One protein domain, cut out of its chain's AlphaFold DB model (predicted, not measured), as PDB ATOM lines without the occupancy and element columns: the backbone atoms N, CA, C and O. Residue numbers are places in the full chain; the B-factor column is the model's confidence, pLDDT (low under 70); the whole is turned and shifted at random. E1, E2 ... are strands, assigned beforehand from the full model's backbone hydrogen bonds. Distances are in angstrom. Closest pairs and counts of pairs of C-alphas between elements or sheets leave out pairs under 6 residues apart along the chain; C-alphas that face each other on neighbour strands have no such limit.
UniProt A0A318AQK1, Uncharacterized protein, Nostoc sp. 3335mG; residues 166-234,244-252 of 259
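AT A GLANCE: This is residues 166 to 234 and 244 to 252 of the 259 residues of an uncharacterized protein of Nostoc sp. 3335mG (UniProt A0A318AQK1). Little is regular structure, yet it makes a small sandwich: a strongly twisted mixed sheet, in order E3, E2, E1, E6, and the antiparallel hairpin of E4 and E5 over part of one face, strands crossed. The printed part has 78 residues, no named helix and strands E1 to E6 in chain order; the class is all strand, with 31 residues in named elements. It is compact, radius of gyration of the C-alphas 12.3 A, spans 37 by 34 by 25 A.

IN THESE COORDINATES: Find C-alpha 166 at (54.321, -9.171, 39.606); E1 runs from there to 172, 18.4 A. Next come E2, residues 179 to 186, 22.4 A; E3, 191 to 195, 13.2 A; E4, 213 to 216; E5, 219 to 222; and E6, 249 to 251, ending at (38.855, -9.817, 44.976).

HOW THE PARTS SIT: E1, E2 and E3 form a meander of antiparallel hairpins: see N 168 and O 183, 2.8 A, and N 193 and O 184, 2.8 A. Parallel E1 and E6 have no N and O within hydrogen-bond range. In hairpin E4 and E5, N 214 and O 221 are 2.9 A apart. The closest C-alphas of E5 and E6 are Ile 221 and Cys 250, 6.3 A.

THE WHOLE: Residues 235 to 243 are cut out, an 11.8 A gap between C-alphas. Link E3 to E4 is long. Residues 224 to 234 and 244 to 252, among others, have pLDDT under 70.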
ATOM      1  N   VAL A 166      55.128  -9.833  38.573       73.25
ATOM      2  CA  VAL A 166      54.321  -9.171  39.606       73.25
ATOM      3  C   VAL A 166      53.833 -10.217  40.599       73.25
ATOM      4  O   VAL A 166      53.173 -11.174  40.209       73.25
ATOM      5  N   THR A 167      54.132 -10.035  41.882       75.12
ATOM      6  CA  THR A 167      53.553 -10.860  42.952       75.12
ATOM      7  C   THR A 167      52.328 -10.157  43.504       75.12
ATOM      8  O   THR A 167      52.444  -9.047  44.006       75.12
ATOM      9  N   LEU A 168      51.166 -10.794  43.417       74.44
ATOM     10  CA  LEU A 168      49.893 -10.290  43.917       74.44
ATOM     11  C   LEU A 168      49.484 -11.076  45.157       74.44
ATOM     12  O   LEU A 168      49.614 -12.293  45.174       74.44
ATOM     13  N   THR A 169      48.930 -10.407  46.158       75.81
ATOM     14  CA  THR A 169      48.418 -11.068  47.360       75.81
ATOM     15  C   THR A 169      46.896 -11.055  47.307       75.81
ATOM     16  O   THR A 169      46.237 -10.036  47.513       75.81
ATOM     17  N   CYS A 170      46.321 -12.207  46.984       69.56
ATOM     18  CA  CYS A 170      44.890 -12.392  46.803       69.56
ATOM     19  C   CYS A 170      44.254 -12.865  48.113       69.56
ATOM     20  O   CYS A 170      44.723 -13.828  48.718       69.56
ATOM     21  N   THR A 171      43.152 -12.245  48.532       68.56
ATOM     22  CA  THR A 171      42.332 -12.753  49.640       68.56
ATOM     23  C   THR A 171      41.038 -13.302  49.059       68.56
ATOM     24  O   THR A 171      40.259 -12.571  48.450       68.56
ATOM     25  N   MET A 172      40.808 -14.601  49.220       65.12
ATOM     26  CA  MET A 172      39.556 -15.229  48.828       65.12
ATOM     27  C   MET A 172      38.500 -14.936  49.889       65.12
ATOM     28  O   MET A 172      38.699 -15.227  51.073       65.12
ATOM     29  N   ALA A 173      37.377 -14.372  49.450       55.03
ATOM     30  CA  ALA A 173      36.196 -14.169  50.274       55.03
ATOM     31  C   ALA A 173      35.455 -15.506  50.446       55.03
ATOM     32  O   ALA A 173      34.436 -15.753  49.812       55.03
ATOM     33  N   ASP A 174      36.001 -16.398  51.269       56.78
ATOM     34  CA  ASP A 174      35.239 -17.522  51.807       56.78
ATOM     35  C   ASP A 174      34.506 -17.025  53.072       56.78
ATOM     36  O   ASP A 174      35.163 -16.492  53.977       56.78
ATOM     37  N   PRO A 175      33.165 -17.149  53.148       50.78
ATOM     38  CA  PRO A 175      32.369 -16.655  54.273       50.78
ATOM     39  C   PRO A 175      32.732 -17.308  55.615       50.78
ATOM     40  O   PRO A 175      32.442 -16.736  56.664       50.78
ATOM     41  N   GLY A 176      33.363 -18.487  55.605       66.19
ATOM     42  CA  GLY A 176      33.783 -19.186  56.817       66.19
ATOM     43  C   GLY A 176      35.218 -18.882  57.248       66.19
ATOM     44  O   GLY A 176      35.491 -18.845  58.450       66.19
ATOM     45  N   ARG A 177      36.151 -18.707  56.298       68.81
ATOM     46  CA  ARG A 177      37.587 -18.501  56.574       68.81
ATOM     47  C   ARG A 177      38.278 -17.751  55.429       68.81
ATOM     48  O   ARG A 177      38.578 -18.386  54.421       68.81
ATOM     49  N   PRO A 178      38.619 -16.456  55.574       67.12
ATOM     50  CA  PRO A 178      39.354 -15.749  54.532       67.12
ATOM     51  C   PRO A 178      40.682 -16.462  54.278       67.12
ATOM     52  O   PRO A 178      41.461 -16.713  55.198       67.12
ATOM     53  N   TYR A 179      40.915 -16.817  53.021       70.44
ATOM     54  CA  TYR A 179      42.084 -17.581  52.616       70.44
ATOM     55  C   TYR A 179      42.997 -16.702  51.763       70.44
ATOM     56  O   TYR A 179      42.542 -16.097  50.794       70.44
ATOM     57  N   GLN A 180      44.277 -16.618  52.119       78.94
ATOM     58  CA  GLN A 180      45.251 -15.773  51.433       78.94
ATOM     59  C   GLN A 180      46.112 -16.609  50.481       78.94
ATOM     60  O   GLN A 180      46.598 -17.683  50.839       78.94
ATOM     61  N   LEU A 181      46.287 -16.120  49.258       79.69
ATOM     62  CA  LEU A 181      47.068 -16.763  48.211       79.69
ATOM     63  C   LEU A 181      47.975 -15.723  47.563       79.69
ATOM     64  O   LEU A 181      47.483 -14.739  47.016       79.69
ATOM     65  N   ASP A 182      49.279 -15.964  47.578       83.38
ATOM     66  CA  ASP A 182      50.214 -15.162  46.803       83.38
ATOM     67  C   ASP A 182      50.274 -15.713  45.381       83.38
ATOM     68  O   ASP A 182      50.343 -16.919  45.162       83.38
ATOM     69  N   VAL A 183      50.213 -14.840  44.390       84.62
ATOM     70  CA  VAL A 183      50.136 -15.207  42.984       84.62
ATOM     71  C   VAL A 183      51.237 -14.482  42.237       84.62
ATOM     72  O   VAL A 183      51.203 -13.264  42.091       84.62
ATOM     73  N   ILE A 184      52.219 -15.234  41.752       87.00
ATOM     74  CA  ILE A 184      53.303 -14.688  40.936       87.00
ATOM     75  C   ILE A 184      52.856 -14.729  39.479       87.00
ATOM     76  O   ILE A 184      52.683 -15.804  38.912       87.00
ATOM     77  N   VAL A 185      52.673 -13.564  38.878       86.00
ATOM     78  CA  VAL A 185      52.272 -13.390  37.484       86.00
ATOM     79  C   VAL A 185      53.511 -13.098  36.647       86.00
ATOM     80  O   VAL A 185      54.262 -12.175  36.961       86.00
ATOM     81  N   ASN A 186      53.724 -13.878  35.589       89.06
ATOM     82  CA  ASN A 186      54.774 -13.666  34.599       89.06
ATOM     83  C   ASN A 186      54.118 -13.448  33.228       89.06
ATOM     84  O   ASN A 186      53.779 -14.409  32.533       89.06
ATOM     85  N   GLU A 187      53.904 -12.178  32.866       86.12
ATOM     86  CA  GLU A 187      53.233 -11.824  31.607       86.12
ATOM     87  C   GLU A 187      54.063 -12.267  30.391       86.12
ATOM     88  O   GLU A 187      53.508 -12.813  29.439       86.12
ATOM     89  N   ASP A 188      55.393 -12.142  30.462       86.69
ATOM     90  CA  ASP A 188      56.306 -12.503  29.368       86.69
ATOM     91  C   ASP A 188      56.249 -13.996  29.025       86.69
ATOM     92  O   ASP A 188      56.337 -14.390  27.861       86.69
ATOM     93  N   LYS A 189      56.104 -14.847  30.046       89.62
ATOM     94  CA  LYS A 189      55.971 -16.299  29.872       89.62
ATOM     95  C   LYS A 189      54.536 -16.750  29.646       89.62
ATOM     96  O   LYS A 189      54.318 -17.911  29.296       89.62
ATOM     97  N   GLY A 190      53.558 -15.876  29.862       90.69
ATOM     98  CA  GLY A 190      52.158 -16.267  29.851       90.69
ATOM     99  C   GLY A 190      51.806 -17.235  30.992       90.69
ATOM    100  O   GLY A 190      50.977 -18.131  30.805       90.69
ATOM    101  N   THR A 191      52.451 -17.104  32.156       92.44
ATOM    102  CA  THR A 191      52.293 -18.045  33.276       92.44
ATOM    103  C   THR A 191      51.962 -17.373  34.600       92.44
ATOM    104  O   THR A 191      52.205 -16.186  34.820       92.44
ATOM    105  N   VAL A 192      51.362 -18.161  35.493       89.62
ATOM    106  CA  VAL A 192      51.005 -17.771  36.853       89.62
ATOM    107  C   VAL A 192      51.389 -18.887  37.821       89.62
ATOM    108  O   VAL A 192      51.110 -20.055  37.565       89.62
ATOM    109  N   THR A 193      51.983 -18.530  38.957       90.75
ATOM    110  CA  THR A 193      52.378 -19.468  40.013       90.75
ATOM    111  C   THR A 193      51.676 -19.095  41.321       90.75
ATOM    112  O   THR A 193      52.127 -18.175  42.007       90.75
ATOM    113  N   PRO A 194      50.568 -19.770  41.677       86.75
ATOM    114  CA  PRO A 194      49.883 -19.555  42.947       86.75
ATOM    115  C   PRO A 194      50.614 -20.277  44.084       86.75
ATOM    116  O   PRO A 194      50.740 -21.497  44.064       86.75
ATOM    117  N   SER A 195      51.062 -19.549  45.098       84.94
ATOM    118  CA  SER A 195      51.701 -20.075  46.302       84.94
ATOM    119  C   SER A 195      50.906 -19.722  47.549       84.94
ATOM    120  O   SER A 195      50.429 -18.599  47.711       84.94
ATOM    121  N   ARG A 196      50.793 -20.675  48.472       80.44
ATOM    122  CA  ARG A 196      50.245 -20.387  49.796       80.44
ATOM    123  C   ARG A 196      51.324 -19.741  50.672       80.44
ATOM    124  O   ARG A 196      52.473 -20.191  50.599       80.44
ATOM    125  N   PRO A 197      50.979 -18.751  51.509       73.81
ATOM    126  CA  PRO A 197      51.956 -18.100  52.378       73.81
ATOM    127  C   PRO A 197      52.515 -19.045  53.455       73.81
ATOM    128  O   PRO A 197      53.636 -18.856  53.914       73.81
ATOM    129  N   ASP A 198      51.758 -20.075  53.847       75.50
ATOM    130  CA  ASP A 198      52.101 -21.019  54.917       75.50
ATOM    131  C   ASP A 198      52.965 -22.193  54.439       75.50
ATOM    132  O   ASP A 198      53.954 -22.540  55.084       75.50
ATOM    133  N   THR A 199      52.613 -22.815  53.312       74.62
ATOM    134  CA  THR A 199      53.357 -23.976  52.803       74.62
ATOM    135  C   THR A 199      54.534 -23.581  51.922       74.62
ATOM    136  O   THR A 199      55.471 -24.366  51.770       74.62
ATOM    137  N   GLY A 200      54.487 -22.389  51.318       71.44
ATOM    138  CA  GLY A 200      55.332 -22.063  50.176       71.44
ATOM    139  C   GLY A 200      55.090 -23.028  49.007       71.44
ATOM    140  O   GLY A 200      54.440 -24.066  49.137       71.44
ATOM    141  N   GLY A 201      55.604 -22.687  47.829       68.50
ATOM    142  CA  GLY A 201      55.522 -23.565  46.661       68.50
ATOM    143  C   GLY A 201      54.176 -23.498  45.938       68.50
ATOM    144  O   GLY A 201      53.143 -23.951  46.422       68.50
ATOM    145  N   GLY A 202      54.228 -22.942  44.733       82.25
ATOM    146  CA  GLY A 202      53.188 -23.052  43.724       82.25
ATOM    147  C   GLY A 202      53.715 -23.810  42.518       82.25
ATOM    148  O   GLY A 202      54.910 -23.745  42.222       82.25
ATOM    149  N   SER A 203      52.842 -24.518  41.809       87.50
ATOM    150  CA  SER A 203      53.167 -25.008  40.469       87.50
ATOM    151  C   SER A 203      52.892 -23.904  39.458       87.50
ATOM    152  O   SER A 203      51.845 -23.265  39.513       87.50
ATOM    153  N   GLU A 204      53.827 -23.680  38.540       91.56
ATOM    154  CA  GLU A 204      53.622 -22.764  37.420       91.56
ATOM    155  C   GLU A 204      52.505 -23.306  36.516       91.56
ATOM    156  O   GLU A 204      52.506 -24.476  36.125       91.56
ATOM    157  N   MET A 205      51.532 -22.458  36.200       91.19
ATOM    158  CA  MET A 205      50.374 -22.774  35.371       91.19
ATOM    159  C   MET A 205      50.317 -21.821  34.179       91.19
ATOM    160  O   MET A 205      50.701 -20.658  34.283       91.19
ATOM    161  N   LYS A 206      49.790 -22.294  33.045       91.88
ATOM    162  CA  LYS A 206      49.462 -21.407  31.921       91.88
ATOM    163  C   LYS A 206      48.333 -20.458  32.314       91.88
ATOM    164  O   LYS A 206      47.366 -20.882  32.951       91.88
ATOM    165  N   ALA A 207      48.440 -19.210  31.878       91.12
ATOM    166  CA  ALA A 207      47.427 -18.192  32.093       91.12
ATOM    167  C   ALA A 207      47.047 -17.495  30.782       91.12
ATOM    168  O   ALA A 207      47.837 -17.407  29.844       91.12
ATOM    169  N   VAL A 208      45.812 -17.005  30.727       88.31
ATOM    170  CA  VAL A 208      45.290 -16.187  29.631       88.31
ATOM    171  C   VAL A 208      45.232 -14.743  30.110       88.31
ATOM    172  O   VAL A 208      44.565 -14.440  31.102       88.31
ATOM    173  N   PHE A 209      45.934 -13.866  29.398       86.25
ATOM    174  CA  PHE A 209      46.033 -12.443  29.703       86.25
ATOM    175  C   PHE A 209      45.062 -11.676  28.817       86.25
ATOM    176  O   PHE A 209      45.238 -11.595  27.604       86.25
ATOM    177  N   MET A 210      44.019 -11.137  29.436       83.69
ATOM    178  CA  MET A 210      43.055 -10.239  28.811       83.69
ATOM    179  C   MET A 210      43.360  -8.798  29.263       83.69
ATOM    180  O   MET A 210      44.072  -8.604  30.259       83.69
ATOM    181  N   PRO A 211      42.856  -7.770  28.558       80.81
ATOM    182  CA  PRO A 211      43.113  -6.374  28.919       80.81
ATOM    183  C   PRO A 211      42.707  -6.025  30.361       80.81
ATOM    184  O   PRO A 211      43.394  -5.262  31.036       80.81
ATOM    185  N   ASP A 212      41.621  -6.621  30.849       81.25
ATOM    186  CA  ASP A 212      40.985  -6.339  32.136       81.25
ATOM    187  C   ASP A 212      41.103  -7.483  33.154       81.25
ATOM    188  O   ASP A 212      40.789  -7.287  34.328       81.25
ATOM    189  N   ALA A 213      41.586  -8.664  32.760       81.69
ATOM    190  CA  ALA A 213      41.687  -9.808  33.660       81.69
ATOM    191  C   ALA A 213      42.800 -10.801  33.290       81.69
ATOM    192  O   ALA A 213      43.228 -10.906  32.145       81.69
ATOM    193  N   VAL A 214      43.245 -11.573  34.281       84.38
ATOM    194  CA  VAL A 214      44.171 -12.703  34.108       84.38
ATOM    195  C   VAL A 214      43.481 -13.973  34.590       84.38
ATOM    196  O   VAL A 214      43.063 -14.049  35.746       84.38
ATOM    197  N   ARG A 215      43.346 -14.972  33.714       83.44
ATOM    198  CA  ARG A 215      42.666 -16.244  34.014       83.44
ATOM    199  C   ARG A 215      43.661 -17.392  34.063       83.44
ATOM    200  O   ARG A 215      44.456 -17.543  33.141       83.44
ATOM    201  N   PHE A 216      43.601 -18.221  35.099       86.81
ATOM    202  CA  PHE A 216      44.446 -19.410  35.240       86.81
ATOM    203  C   PHE A 216      43.717 -20.482  36.052       86.81
ATOM    204  O   PHE A 216      43.238 -20.229  37.156       86.81
ATOM    205  N   GLY A 217      43.612 -21.697  35.508       85.38
ATOM    206  CA  GLY A 217      42.806 -22.754  36.127       85.38
ATOM    207  C   GLY A 217      41.376 -22.270  36.448       85.38
ATOM    208  O   GLY A 217      40.745 -21.670  35.578       85.38
ATOM    209  N   PRO A 218      40.867 -22.487  37.678       75.88
ATOM    210  CA  PRO A 218      39.556 -21.997  38.113       75.88
ATOM    211  C   PRO A 218      39.575 -20.548  38.638       75.88
ATOM    212  O   PRO A 218      38.580 -20.084  39.188       75.88
ATOM    213  N   PHE A 219      40.698 -19.833  38.528       77.75
ATOM    214  CA  PHE A 219      40.881 -18.513  39.125       77.75
ATOM    215  C   PHE A 219      40.858 -17.410  38.066       77.75
ATOM    216  O   PHE A 219      41.400 -17.555  36.966       77.75
ATOM    217  N   THR A 220      40.263 -16.273  38.429       79.00
ATOM    218  CA  THR A 220      40.295 -15.043  37.632       79.00
ATOM    219  C   THR A 220      40.714 -13.875  38.516       79.00
ATOM    220  O   THR A 220      40.089 -13.605  39.541       79.00
ATOM    221  N   ILE A 221      41.768 -13.175  38.106       78.69
ATOM    222  CA  ILE A 221      42.207 -11.912  38.701       78.69
ATOM    223  C   ILE A 221      41.625 -10.786  37.859       78.69
ATOM    224  O   ILE A 221      41.966 -10.662  36.684       78.69
ATOM    225  N   ASN A 222      40.781  -9.950  38.458       75.69
ATOM    226  CA  ASN A 222      40.266  -8.757  37.798       75.69
ATOM    227  C   ASN A 222      41.265  -7.597  37.946       75.69
ATOM    228  O   ASN A 222      41.425  -7.037  39.036       75.69
ATOM    229  N   ARG A 223      41.915  -7.214  36.840       75.50
ATOM    230  CA  ARG A 223      42.916  -6.139  36.792       75.50
ATOM    231  C   ARG A 223      42.318  -4.766  37.075       75.50
ATOM    232  O   ARG A 223      43.032  -3.920  37.604       75.50
ATOM    233  N   SER A 224      41.033  -4.546  36.785       69.88
ATOM    234  CA  SER A 224      40.377  -3.257  37.043       69.88
ATOM    235  C   SER A 224      40.225  -2.960  38.538       69.88
ATOM    236  O   SER A 224      40.135  -1.801  38.937       69.88
ATOM    237  N   THR A 225      40.251  -4.001  39.378       62.28
ATOM    238  CA  THR A 225      40.135  -3.883  40.840       62.28
ATOM    239  C   THR A 225      41.482  -3.824  41.565       62.28
ATOM    240  O   THR A 225      41.521  -3.550  42.765       62.28
ATOM    241  N   LEU A 226      42.595  -4.042  40.853       65.00
ATOM    242  CA  LEU A 226      43.926  -4.076  41.450       65.00
ATOM    243  C   LEU A 226      44.355  -2.683  41.906       65.00
ATOM    244  O   LEU A 226      44.680  -1.809  41.102       65.00
ATOM    245  N   ARG A 227      44.449  -2.492  43.222       54.22
ATOM    246  CA  ARG A 227      45.158  -1.345  43.794       54.22
ATOM    247  C   ARG A 227      46.626  -1.689  43.970       54.22
ATOM    248  O   ARG A 227      46.999  -2.268  44.976       54.22
ATOM    249  N   ILE A 228      47.440  -1.314  42.991       51.94
ATOM    250  CA  ILE A 228      48.898  -1.448  43.036       51.94
ATOM    251  C   ILE A 228      49.454  -0.453  44.062       51.94
ATOM    252  O   ILE A 228      49.577   0.740  43.781       51.94
ATOM    253  N   GLN A 229      49.816  -0.940  45.248       45.47
ATOM    254  CA  GLN A 229      50.669  -0.203  46.172       45.47
ATOM    255  C   GLN A 229      52.108  -0.642  45.940       45.47
ATOM    256  O   GLN A 229      52.521  -1.756  46.258       45.47
ATOM    257  N   ARG A 230      52.892   0.249  45.333       47.12
ATOM    258  CA  ARG A 230      54.331   0.050  45.219       47.12
ATOM    259  C   ARG A 230      54.915   0.350  46.598       47.12
ATOM    260  O   ARG A 230      54.963   1.518  46.984       47.12
ATOM    261  N   GLN A 231      55.322  -0.675  47.350       47.19
ATOM    262  CA  GLN A 231      56.102  -0.444  48.564       47.19
ATOM    263  C   GLN A 231      57.435   0.175  48.133       47.19
ATOM    264  O   GLN A 231      58.358  -0.511  47.697       47.19
ATOM    265  N   ASN A 232      57.525   1.505  48.192       43.28
ATOM    266  CA  ASN A 232      58.804   2.189  48.132       43.28
ATOM    267  C   ASN A 232      59.544   1.778  49.401       43.28
ATOM    268  O   ASN A 232      59.283   2.319  50.474       43.28
ATOM    269  N   SER A 233      60.449   0.809  49.285       46.62
ATOM    270  CA  SER A 233      61.411   0.462  50.324       46.62
ATOM    271  C   SER A 233      62.388   1.629  50.504       46.62
ATOM    272  O   SER A 233      63.546   1.580  50.087       46.62
ATOM    273  N   GLY A 234      61.898   2.733  51.066       44.69
ATOM    274  CA  GLY A 234      62.726   3.786  51.616       44.69
ATOM    275  C   GLY A 234      63.444   3.193  52.817       44.69
ATOM    276  O   GLY A 234      62.809   2.901  53.822       44.69
ATOM    277  N   GLY A 244      60.786  -5.574  43.196       41.31
ATOM    278  CA  GLY A 244      59.909  -4.681  43.949       41.31
ATOM    279  C   GLY A 244      58.522  -5.300  44.081       41.31
ATOM    280  O   GLY A 244      57.855  -5.537  43.074       41.31
ATOM    281  N   ILE A 245      58.121  -5.597  45.315       39.91
ATOM    282  CA  ILE A 245      56.830  -6.212  45.596       39.91
ATOM    283  C   ILE A 245      55.769  -5.139  45.359       39.91
ATOM    284  O   ILE A 245      55.767  -4.072  45.978       39.91
ATOM    285  N   VAL A 246      54.903  -5.407  44.391       42.69
ATOM    286  CA  VAL A 246      53.718  -4.609  44.115       42.69
ATOM    287  C   VAL A 246      52.564  -5.311  44.806       42.69
ATOM    288  O   VAL A 246      52.021  -6.274  44.280       42.69
ATOM    289  N   GLU A 247      52.201  -4.853  45.998       40.34
ATOM    290  CA  GLU A 247      51.073  -5.431  46.720       40.34
ATOM    291  C   GLU A 247      49.774  -4.911  46.101       40.34
ATOM    292  O   GLU A 247      49.574  -3.704  45.947       40.34
ATOM    293  N   GLY A 248      48.892  -5.828  45.711       41.16
ATOM    294  CA  GLY A 248      47.563  -5.510  45.212       41.16
ATOM    295  C   GLY A 248      46.543  -6.484  45.775       41.16
ATOM    296  O   GLY A 248      46.764  -7.691  45.733       41.16
ATOM    297  N   GLN A 249      45.437  -5.958  46.303       44.62
ATOM    298  CA  GLN A 249      44.315  -6.775  46.760       44.62
ATOM    299  C   GLN A 249      43.491  -7.204  45.547       44.62
ATOM    300  O   GLN A 249      42.939  -6.366  44.836       44.62
ATOM    301  N   CYS A 250      43.416  -8.510  45.311       46.72
ATOM    302  CA  CYS A 250      42.518  -9.083  44.315       46.72
ATOM    303  C   CYS A 250      41.275  -9.608  45.034       46.72
ATOM    304  O   CYS A 250      41.397 -10.499  45.877       46.72
ATOM    305  N   ALA A 251      40.091  -9.104  44.684       44.94
ATOM    306  CA  ALA A 251      38.855  -9.817  44.976       44.94
ATOM    307  C   ALA A 251      38.730 -10.924  43.927       44.94
ATOM    308  O   ALA A 251      38.569 -10.645  42.737       44.94
ATOM    309  N   LEU A 252      38.888 -12.180  44.345       44.88
ATOM    310  CA  LEU A 252      38.659 -13.297  43.440       44.88
ATOM    311  C   LEU A 252      37.175 -13.296  43.053       44.88
ATOM    312  O   LEU A 252      36.312 -13.358  43.929       44.88
TER     313      LEU A 252